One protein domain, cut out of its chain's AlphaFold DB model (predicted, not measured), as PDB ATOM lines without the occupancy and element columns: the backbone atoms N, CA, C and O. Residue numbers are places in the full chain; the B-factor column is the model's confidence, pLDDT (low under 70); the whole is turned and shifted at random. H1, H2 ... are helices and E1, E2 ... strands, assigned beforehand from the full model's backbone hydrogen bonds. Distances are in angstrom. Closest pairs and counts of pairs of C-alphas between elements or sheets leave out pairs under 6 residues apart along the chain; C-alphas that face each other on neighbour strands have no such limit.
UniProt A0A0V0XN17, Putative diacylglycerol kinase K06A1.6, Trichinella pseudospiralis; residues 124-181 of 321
ATOM      1  N   HIS A 124      -1.473  -8.008 -32.516       93.62
ATOM      2  CA  HIS A 124      -1.435  -6.632 -32.041       93.62
ATOM      3  C   HIS A 124      -2.558  -5.804 -32.681       93.62
ATOM      4  O   HIS A 124      -2.895  -5.968 -33.851       93.62
ATOM      5  N   HIS A 125      -3.121  -4.872 -31.913       95.00
ATOM      6  CA  HIS A 125      -4.011  -3.846 -32.449       95.00
ATOM      7  C   HIS A 125      -3.271  -2.512 -32.481       95.00
ATOM      8  O   HIS A 125      -3.218  -1.798 -31.475       95.00
ATOM      9  N   TRP A 126      -2.651  -2.219 -33.620       94.94
ATOM     10  CA  TRP A 126      -1.856  -1.016 -33.834       94.94
ATOM     11  C   TRP A 126      -2.746   0.206 -34.068       94.94
ATOM     12  O   TRP A 126      -3.614   0.200 -34.937       94.94
ATOM     13  N   VAL A 127      -2.517   1.266 -33.292       93.31
ATOM     14  CA  VAL A 127      -3.217   2.547 -33.419       93.31
ATOM     15  C   VAL A 127      -2.199   3.642 -33.703       93.31
ATOM     16  O   VAL A 127      -1.229   3.808 -32.959       93.31
ATOM     17  N   HIS A 128      -2.441   4.395 -34.772       90.38
ATOM     18  CA  HIS A 128      -1.645   5.549 -35.178       90.38
ATOM     19  C   HIS A 128      -2.017   6.762 -34.326       90.38
ATOM     20  O   HIS A 128      -3.201   7.051 -34.161       90.38
ATOM     21  N   ARG A 129      -1.027   7.474 -33.783       87.31
ATOM     22  CA  ARG A 129      -1.223   8.648 -32.920       87.31
ATOM     23  C   ARG A 129      -0.330   9.806 -33.340       87.31
ATOM     24  O   ARG A 129       0.832   9.607 -33.694       87.31
ATOM     25  N   LEU A 130      -0.878  11.014 -33.241       81.44
ATOM     26  CA  LEU A 130      -0.135  12.260 -33.452       81.44
ATOM     27  C   LEU A 130       0.785  12.567 -32.264       81.44
ATOM     28  O   LEU A 130       1.917  12.996 -32.446       81.44
ATOM     29  N   THR A 131       0.321  12.289 -31.046       80.25
ATOM     30  CA  THR A 131       1.065  12.522 -29.807       80.25
ATOM     31  C   THR A 131       0.974  11.311 -28.889       80.25
ATOM     32  O   THR A 131      -0.022  10.580 -28.894       80.25
ATOM     33  N   GLN A 132       2.039  11.073 -28.126       83.19
ATOM     34  CA  GLN A 132       2.088  10.041 -27.101       83.19
ATOM     35  C   GLN A 132       3.234  10.337 -26.133       83.19
ATOM     36  O   GLN A 132       4.326  10.690 -26.571       83.19
ATOM     37  N   ASP A 133       3.006  10.131 -24.840       84.62
ATOM     38  CA  ASP A 133       4.067  10.197 -23.837       84.62
ATOM     39  C   ASP A 133       4.865   8.887 -23.797       84.62
ATOM     40  O   ASP A 133       4.333   7.798 -24.036       84.62
ATOM     41  N   GLY A 134       6.153   8.983 -23.465       88.75
ATOM     42  CA  GLY A 134       7.039   7.831 -23.296       88.75
ATOM     43  C   GLY A 134       8.134   7.724 -24.358       88.75
ATOM     44  O   GLY A 134       8.560   8.717 -24.954       88.75
ATOM     45  N   ARG A 135       8.645   6.502 -24.543       92.00
ATOM     46  CA  ARG A 135       9.810   6.199 -25.387       92.00
ATOM     47  C   ARG A 135       9.499   5.071 -26.361       92.00
ATOM     48  O   ARG A 135       8.802   4.122 -26.014       92.00
ATOM     49  N   CYS A 136      10.058   5.164 -27.563       94.62
ATOM     50  CA  CYS A 136       9.969   4.115 -28.570       94.62
ATOM     51  C   CYS A 136      10.685   2.851 -28.092       94.62
ATOM     52  O   CYS A 136      11.853   2.912 -27.724       94.62
ATOM     53  N   PHE A 137      10.037   1.697 -28.212       94.69
ATOM     54  CA  PHE A 137      10.603   0.415 -27.795       94.69
ATOM     55  C   PHE A 137      11.866   0.028 -28.583       94.69
ATOM     56  O   PHE A 137      12.821  -0.474 -28.008       94.69
ATOM     57  N   LYS A 138      11.914   0.317 -29.895       95.06
ATOM     58  CA  LYS A 138      13.071  -0.031 -30.742       95.06
ATOM     59  C   LYS A 138      14.314   0.838 -30.517       95.06
ATOM     60  O   LYS A 138      15.415   0.307 -30.464       95.06
ATOM     61  N   CYS A 139      14.165   2.164 -30.480       95.12
ATOM     62  CA  CYS A 139      15.305   3.091 -30.439       95.12
ATOM     63  C   CYS A 139      15.502   3.787 -29.086       95.12
ATOM     64  O   CYS A 139      16.428   4.583 -28.947       95.12
ATOM     65  N   SER A 140      14.606   3.556 -28.122       94.62
ATOM     66  CA  SER A 140      14.615   4.144 -26.776       94.62
ATOM     67  C   SER A 140      14.540   5.677 -26.713       94.62
ATOM     68  O   SER A 140      14.622   6.249 -25.629       94.62
ATOM     69  N   LYS A 141      14.339   6.369 -27.844       93.00
ATOM     70  CA  LYS A 141      14.166   7.830 -27.893       93.00
ATOM     71  C   LYS A 141      12.725   8.225 -27.574       93.00
ATOM     72  O   LYS A 141      11.789   7.483 -27.883       93.00
ATOM     73  N   SER A 142      12.552   9.403 -26.980       90.81
ATOM     74  CA  SER A 142      11.234   9.969 -26.692       90.81
ATOM     75  C   SER A 142      10.463  10.313 -27.969       90.81
ATOM     76  O   SER A 142      11.026  10.495 -29.057       90.81
ATOM     77  N   PHE A 143       9.143  10.376 -27.845       88.12
ATOM     78  CA  PHE A 143       8.283  10.880 -28.907       88.12
ATOM     79  C   PHE A 143       8.312  12.405 -28.878       88.12
ATOM     80  O   PHE A 143       7.699  13.042 -28.030       88.12
ATOM     81  N   GLN A 144       9.068  13.005 -29.792       77.94
ATOM     82  CA  GLN A 144       9.038  14.451 -29.967       77.94
ATOM     83  C   GLN A 144       7.806  14.812 -30.795       77.94
ATOM     84  O   GLN A 144       7.738  14.499 -31.985       77.94
ATOM     85  N   SER A 145       6.834  15.459 -30.155       64.88
ATOM     86  CA  SER A 145       5.741  16.121 -30.861       64.88
ATOM     87  C   SER A 145       6.327  17.295 -31.642       64.88
ATOM     88  O   SER A 145       6.815  18.260 -31.050       64.88
ATOM     89  N   LYS A 146       6.325  17.217 -32.975       61.03
ATOM     90  CA  LYS A 146       6.588  18.396 -33.802       61.03
ATOM     91  C   LYS A 146       5.322  19.245 -33.762       61.03
ATOM     92  O   LYS A 146       4.386  18.964 -34.496       61.03
ATOM     93  N   LEU A 147       5.310  20.271 -32.911       55.88
ATOM     94  CA  LEU A 147       4.159  21.154 -32.658       55.88
ATOM     95  C   LEU A 147       3.512  21.724 -33.941       55.88
ATOM     96  O   LEU A 147       2.347  22.103 -33.922       55.88
ATOM     97  N   MET A 148       4.258  21.776 -35.049       54.41
ATOM     98  CA  MET A 148       3.838  22.412 -36.300       54.41
ATOM     99  C   MET A 148       3.261  21.456 -37.356       54.41
ATOM    100  O   MET A 148       2.503  21.911 -38.207       54.41
ATOM    101  N   ASN A 149       3.540  20.147 -37.289       58.66
ATOM    102  CA  ASN A 149       3.035  19.179 -38.270       58.66
ATOM    103  C   ASN A 149       2.133  18.164 -37.566       58.66
ATOM    104  O   ASN A 149       2.602  17.382 -36.740       58.66
ATOM    105  N   LYS A 150       0.846  18.119 -37.934       67.88
ATOM    106  CA  LYS A 150      -0.132  17.110 -37.477       67.88
ATOM    107  C   LYS A 150       0.114  15.733 -38.118       67.88
ATOM    108  O   LYS A 150      -0.803  15.078 -38.609       67.88
ATOM    109  N   GLU A 151       1.366  15.299 -38.146       74.44
ATOM    110  CA  GLU A 151       1.773  13.996 -38.660       74.44
ATOM    111  C   GLU A 151       1.675  12.929 -37.572       74.44
ATOM    112  O   GLU A 151       1.891  13.181 -36.387       74.44
ATOM    113  N   VAL A 152       1.366  11.698 -37.975       75.81
ATOM    114  CA  VAL A 152       1.400  10.547 -37.069       75.81
ATOM    115  C   VAL A 152       2.842  10.295 -36.654       75.81
ATOM    116  O   VAL A 152       3.654   9.852 -37.465       75.81
ATOM    117  N   VAL A 153       3.142  10.524 -35.378       80.75
ATOM    118  CA  VAL A 153       4.481  10.334 -34.809       80.75
ATOM    119  C   VAL A 153       4.658   8.917 -34.262       80.75
ATOM    120  O   VAL A 153       5.779   8.399 -34.249       80.75
ATOM    121  N   VAL A 154       3.570   8.269 -33.825       90.06
ATOM    122  CA  VAL A 154       3.633   7.045 -33.010       90.06
ATOM    123  C   VAL A 154       2.664   5.975 -33.498       90.06
ATOM    124  O   VAL A 154       1.508   6.258 -33.805       90.06
ATOM    125  N   ILE A 155       3.126   4.726 -33.498       93.38
ATOM    126  CA  ILE A 155       2.302   3.527 -33.662       93.38
ATOM    127  C   ILE A 155       2.348   2.760 -32.339       93.38
ATOM    128  O   ILE A 155       3.423   2.381 -31.878       93.38
ATOM    129  N   MET A 156       1.194   2.558 -31.701       94.56
ATOM    130  CA  MET A 156       1.114   1.901 -30.390       94.56
ATOM    131  C   MET A 156       0.077   0.783 -30.379       94.56
ATOM    132  O   MET A 156      -1.051   0.971 -30.837       94.56
ATOM    133  N   CYS A 157       0.436  -0.364 -29.806       95.44
ATOM    134  CA  CYS A 157      -0.495  -1.468 -29.624       95.44
ATOM    135  C   CYS A 157      -1.459  -1.171 -28.468       95.44
ATOM    136  O   CYS A 157      -1.035  -0.877 -27.350       95.44
ATOM    137  N   SER A 158      -2.770  -1.302 -28.678       95.31
ATOM    138  CA  SER A 158      -3.753  -1.097 -27.604       95.31
ATOM    139  C   SER A 158      -3.847  -2.250 -26.601       95.31
ATOM    140  O   SER A 158      -4.608  -2.132 -25.642       95.31
ATOM    141  N   TRP A 159      -3.167  -3.373 -26.836       94.44
ATOM    142  CA  TRP A 159      -3.119  -4.510 -25.914       94.44
ATOM    143  C   TRP A 159      -1.878  -4.421 -25.029       94.44
ATOM    144  O   TRP A 159      -1.988  -3.931 -23.912       94.44
ATOM    145  N   CYS A 160      -0.700  -4.766 -25.557       93.12
ATOM    146  CA  CYS A 160       0.557  -4.765 -24.797       93.12
ATOM    147  C   CYS A 160       1.161  -3.377 -24.526       93.12
ATOM    148  O   CYS A 160       2.167  -3.277 -23.833       93.12
ATOM    149  N   LYS A 161       0.573  -2.301 -25.069       93.12
ATOM    150  CA  LYS A 161       0.997  -0.898 -24.871       93.12
ATOM    151  C   LYS A 161       2.390  -0.546 -25.397       93.12
ATOM    152  O   LYS A 161       2.826   0.591 -25.230       93.12
ATOM    153  N   VAL A 162       3.059  -1.466 -26.093       94.12
ATOM    154  CA  VAL A 162       4.311  -1.167 -26.791       94.12
ATOM    155  C   VAL A 162       4.075  -0.083 -27.840       94.12
ATOM    156  O   VAL A 162       3.057  -0.086 -28.542       94.12
ATOM    157  N   SER A 163       5.014   0.850 -27.934       94.94
ATOM    158  CA  SER A 163       4.941   1.992 -28.836       94.94
ATOM    159  C   SER A 163       6.236   2.147 -29.626       94.94
ATOM    160  O   SER A 163       7.336   1.925 -29.118       94.94
ATOM    161  N   TYR A 164       6.091   2.538 -30.887       95.81
ATOM    162  CA  TYR A 164       7.176   2.733 -31.837       95.81
ATOM    163  C   TYR A 164       7.016   4.079 -32.534       95.81
ATOM    164  O   TYR A 164       5.897   4.562 -32.712       95.81
ATOM    165  N   HIS A 165       8.121   4.686 -32.972       94.19
ATOM    166  CA  HIS A 165       8.017   5.789 -33.926       94.19
ATOM    167  C   HIS A 165       7.403   5.282 -35.229       94.19
ATOM    168  O   HIS A 165       7.746   4.196 -35.698       94.19
ATOM    169  N   ASN A 166       6.569   6.110 -35.851       91.81
ATOM    170  CA  ASN A 166       6.051   5.880 -37.196       91.81
ATOM    171  C   ASN A 166       7.143   6.144 -38.253       91.81
ATOM    172  O   ASN A 166       7.120   7.130 -38.987       91.81
ATOM    173  N   LYS A 167       8.185   5.312 -38.243       90.62
ATOM    174  CA  LYS A 167       9.331   5.359 -39.157       90.62
ATOM    175  C   LYS A 167       9.767   3.931 -39.436       90.62
ATOM    176  O   LYS A 167       9.897   3.158 -38.490       90.62
ATOM    177  N   ALA A 168      10.121   3.623 -40.682       90.00
ATOM    178  CA  ALA A 168      10.562   2.282 -41.087       90.00
ATOM    179  C   ALA A 168      11.721   1.723 -40.232       90.00
ATOM    180  O   ALA A 168      11.793   0.527 -39.979       90.00
ATOM    181  N   LYS A 169      12.604   2.592 -39.710       92.75
ATOM    182  CA  LYS A 169      13.706   2.198 -38.807       92.75
ATOM    183  C   LYS A 169      13.242   1.688 -37.433       92.75
ATOM    184  O   LYS A 169      14.016   1.046 -36.729       92.75
ATOM    185  N   CYS A 170      12.035   2.050 -37.003       94.44
ATOM    186  CA  CYS A 170      11.486   1.719 -35.686       94.44
ATOM    187  C   CYS A 170      10.315   0.740 -35.766       94.44
ATOM    188  O   CYS A 170      10.180  -0.084 -34.868       94.44
ATOM    189  N   PHE A 171       9.498   0.829 -36.814       94.75
ATOM    190  CA  PHE A 171       8.326  -0.009 -37.026       94.75
ATOM    191  C   PHE A 171       8.400  -0.650 -38.416       94.75
ATOM    192  O   PHE A 171       8.392   0.066 -39.419       94.75
ATOM    193  N   ASN A 172       8.495  -1.979 -38.470       90.81
ATOM    194  CA  ASN A 172       8.515  -2.758 -39.707       90.81
ATOM    195  C   ASN A 172       7.260  -3.640 -39.828       90.81
ATOM    196  O   ASN A 172       6.511  -3.818 -38.867       90.81
ATOM    197  N   THR A 173       7.040  -4.198 -41.017       87.50
ATOM    198  CA  THR A 173       5.881  -5.055 -41.306       87.50
ATOM    199  C   THR A 173       5.892  -6.349 -40.489       87.50
ATOM    200  O   THR A 173       4.827  -6.832 -40.122       87.50
ATOM    201  N   ASP A 174       7.061  -6.874 -40.114       88.75
ATOM    202  CA  ASP A 174       7.163  -8.113 -39.327       88.75
ATOM    203  C   ASP A 174       6.486  -7.989 -37.952       88.75
ATOM    204  O   ASP A 174       5.877  -8.942 -37.471       88.75
ATOM    205  N   LEU A 175       6.507  -6.795 -37.339       89.81
ATOM    206  CA  LEU A 175       5.782  -6.511 -36.090       89.81
ATOM    207  C   LEU A 175       4.256  -6.666 -36.227       89.81
ATOM    208  O   LEU A 175       3.556  -6.805 -35.223       89.81
ATOM    209  N   ILE A 176       3.713  -6.602 -37.445       87.88
ATOM    210  CA  ILE A 176       2.276  -6.771 -37.703       87.88
ATOM    211  C   ILE A 176       1.884  -8.249 -37.618       87.88
ATOM    212  O   ILE A 176       0.803  -8.559 -37.113       87.88
ATOM    213  N   GLU A 177       2.767  -9.143 -38.060       87.75
ATOM    214  CA  GLU A 177       2.538 -10.592 -38.050       87.75
ATOM    215  C   GLU A 177       2.886 -11.244 -36.703       87.75
ATOM    216  O   GLU A 177       2.436 -12.353 -36.412       87.75
ATOM    217  N   GLN A 178       3.643 -10.547 -35.850       90.12
ATOM    218  CA  GLN A 178       3.940 -11.007 -34.496       90.12
ATOM    219  C   GLN A 178       2.688 -11.141 -33.622       90.12
ATOM    220  O   GLN A 178       1.693 -10.414 -33.743       90.12
ATOM    221  N   THR A 179       2.768 -12.088 -32.690       90.56
ATOM    222  CA  THR A 179       1.718 -12.329 -31.711       90.56
ATOM    223  C   THR A 179       1.848 -11.354 -30.545       90.56
ATOM    224  O   THR A 179       2.931 -11.089 -30.031       90.56
ATOM    225  N   CYS A 180       0.720 -10.800 -30.114       91.88
ATOM    226  CA  CYS A 180       0.658  -9.938 -28.954       91.88
ATOM    227  C   CYS A 180       0.631 -10.778 -27.680       91.88
ATOM    228  O   CYS A 180      -0.263 -11.596 -27.475       91.88
ATOM    229  N   ASP A 181       1.577 -10.487 -26.800       90.38
ATOM    230  CA  ASP A 181       1.769 -11.103 -25.489       90.38
ATOM    231  C   ASP A 181       0.995 -10.406 -24.357       90.38
ATOM    232  O   ASP A 181       1.156 -10.765 -23.198       90.38
TER     233      ASP A 181
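AT A GLANCE: This is residues 124 to 181 of the 321 residues of the protein "Putative diacylglycerol kinase K06A1.6" of Trichinella pseudospiralis (UniProt A0A0V0XN17). What is the shape? There is little regular structure: a small meander, E1 E2 E3, each strand the antiparallel neighbour of the one before, with a long loop, residues 130 to 153, reaching past one end and the short helix H1 at the other. What makes it up? The printed part has 58 residues, 15 of them in three strands and then one helix, class mixed; it is compact, radius of gyration of the C-alphas 10.9 A, yet elongated, 35 by 20 by 17 A.

HOW THE PARTS SIT: How do the strands pair? E1, residues 126 to 129, and E2, residues 154 to 157, form an antiparallel hairpin at 148 degrees, with N 127 and O 156 within hydrogen-bond range at 2.9 A. E2 and E3, residues 163 to 165, form another at 155 degrees, with N 155 and O 164 at 2.9 A. Where is the helix? H1, residues 174 to 177, is not on the sheet and only just apart from E1, closest C-alphas 8.1 A. It is too short for an O i to N i+4 pair; its one O i to N i+3 pair is within range.

IN THESE COORDINATES: Where does E1 begin? C-alpha 126 is at (-1.856, -1.016, -33.834); E1 spans 9.7 A, E2 10.0 A and E3 7.1 A. Where does H1 end? C-alpha 177 is at (2.538, -10.592, -38.050), and H1 spans 5.4 A.

THE WHOLE: How large is it? The C-alphas farthest apart, Met 148 and Asp 181, are 35.3 A apart. Is it continuous? The printed part has no cut; the link E1 to E2 is long, 24 residues. Where is confidence low? Residues 145 to 150 have pLDDT under 70.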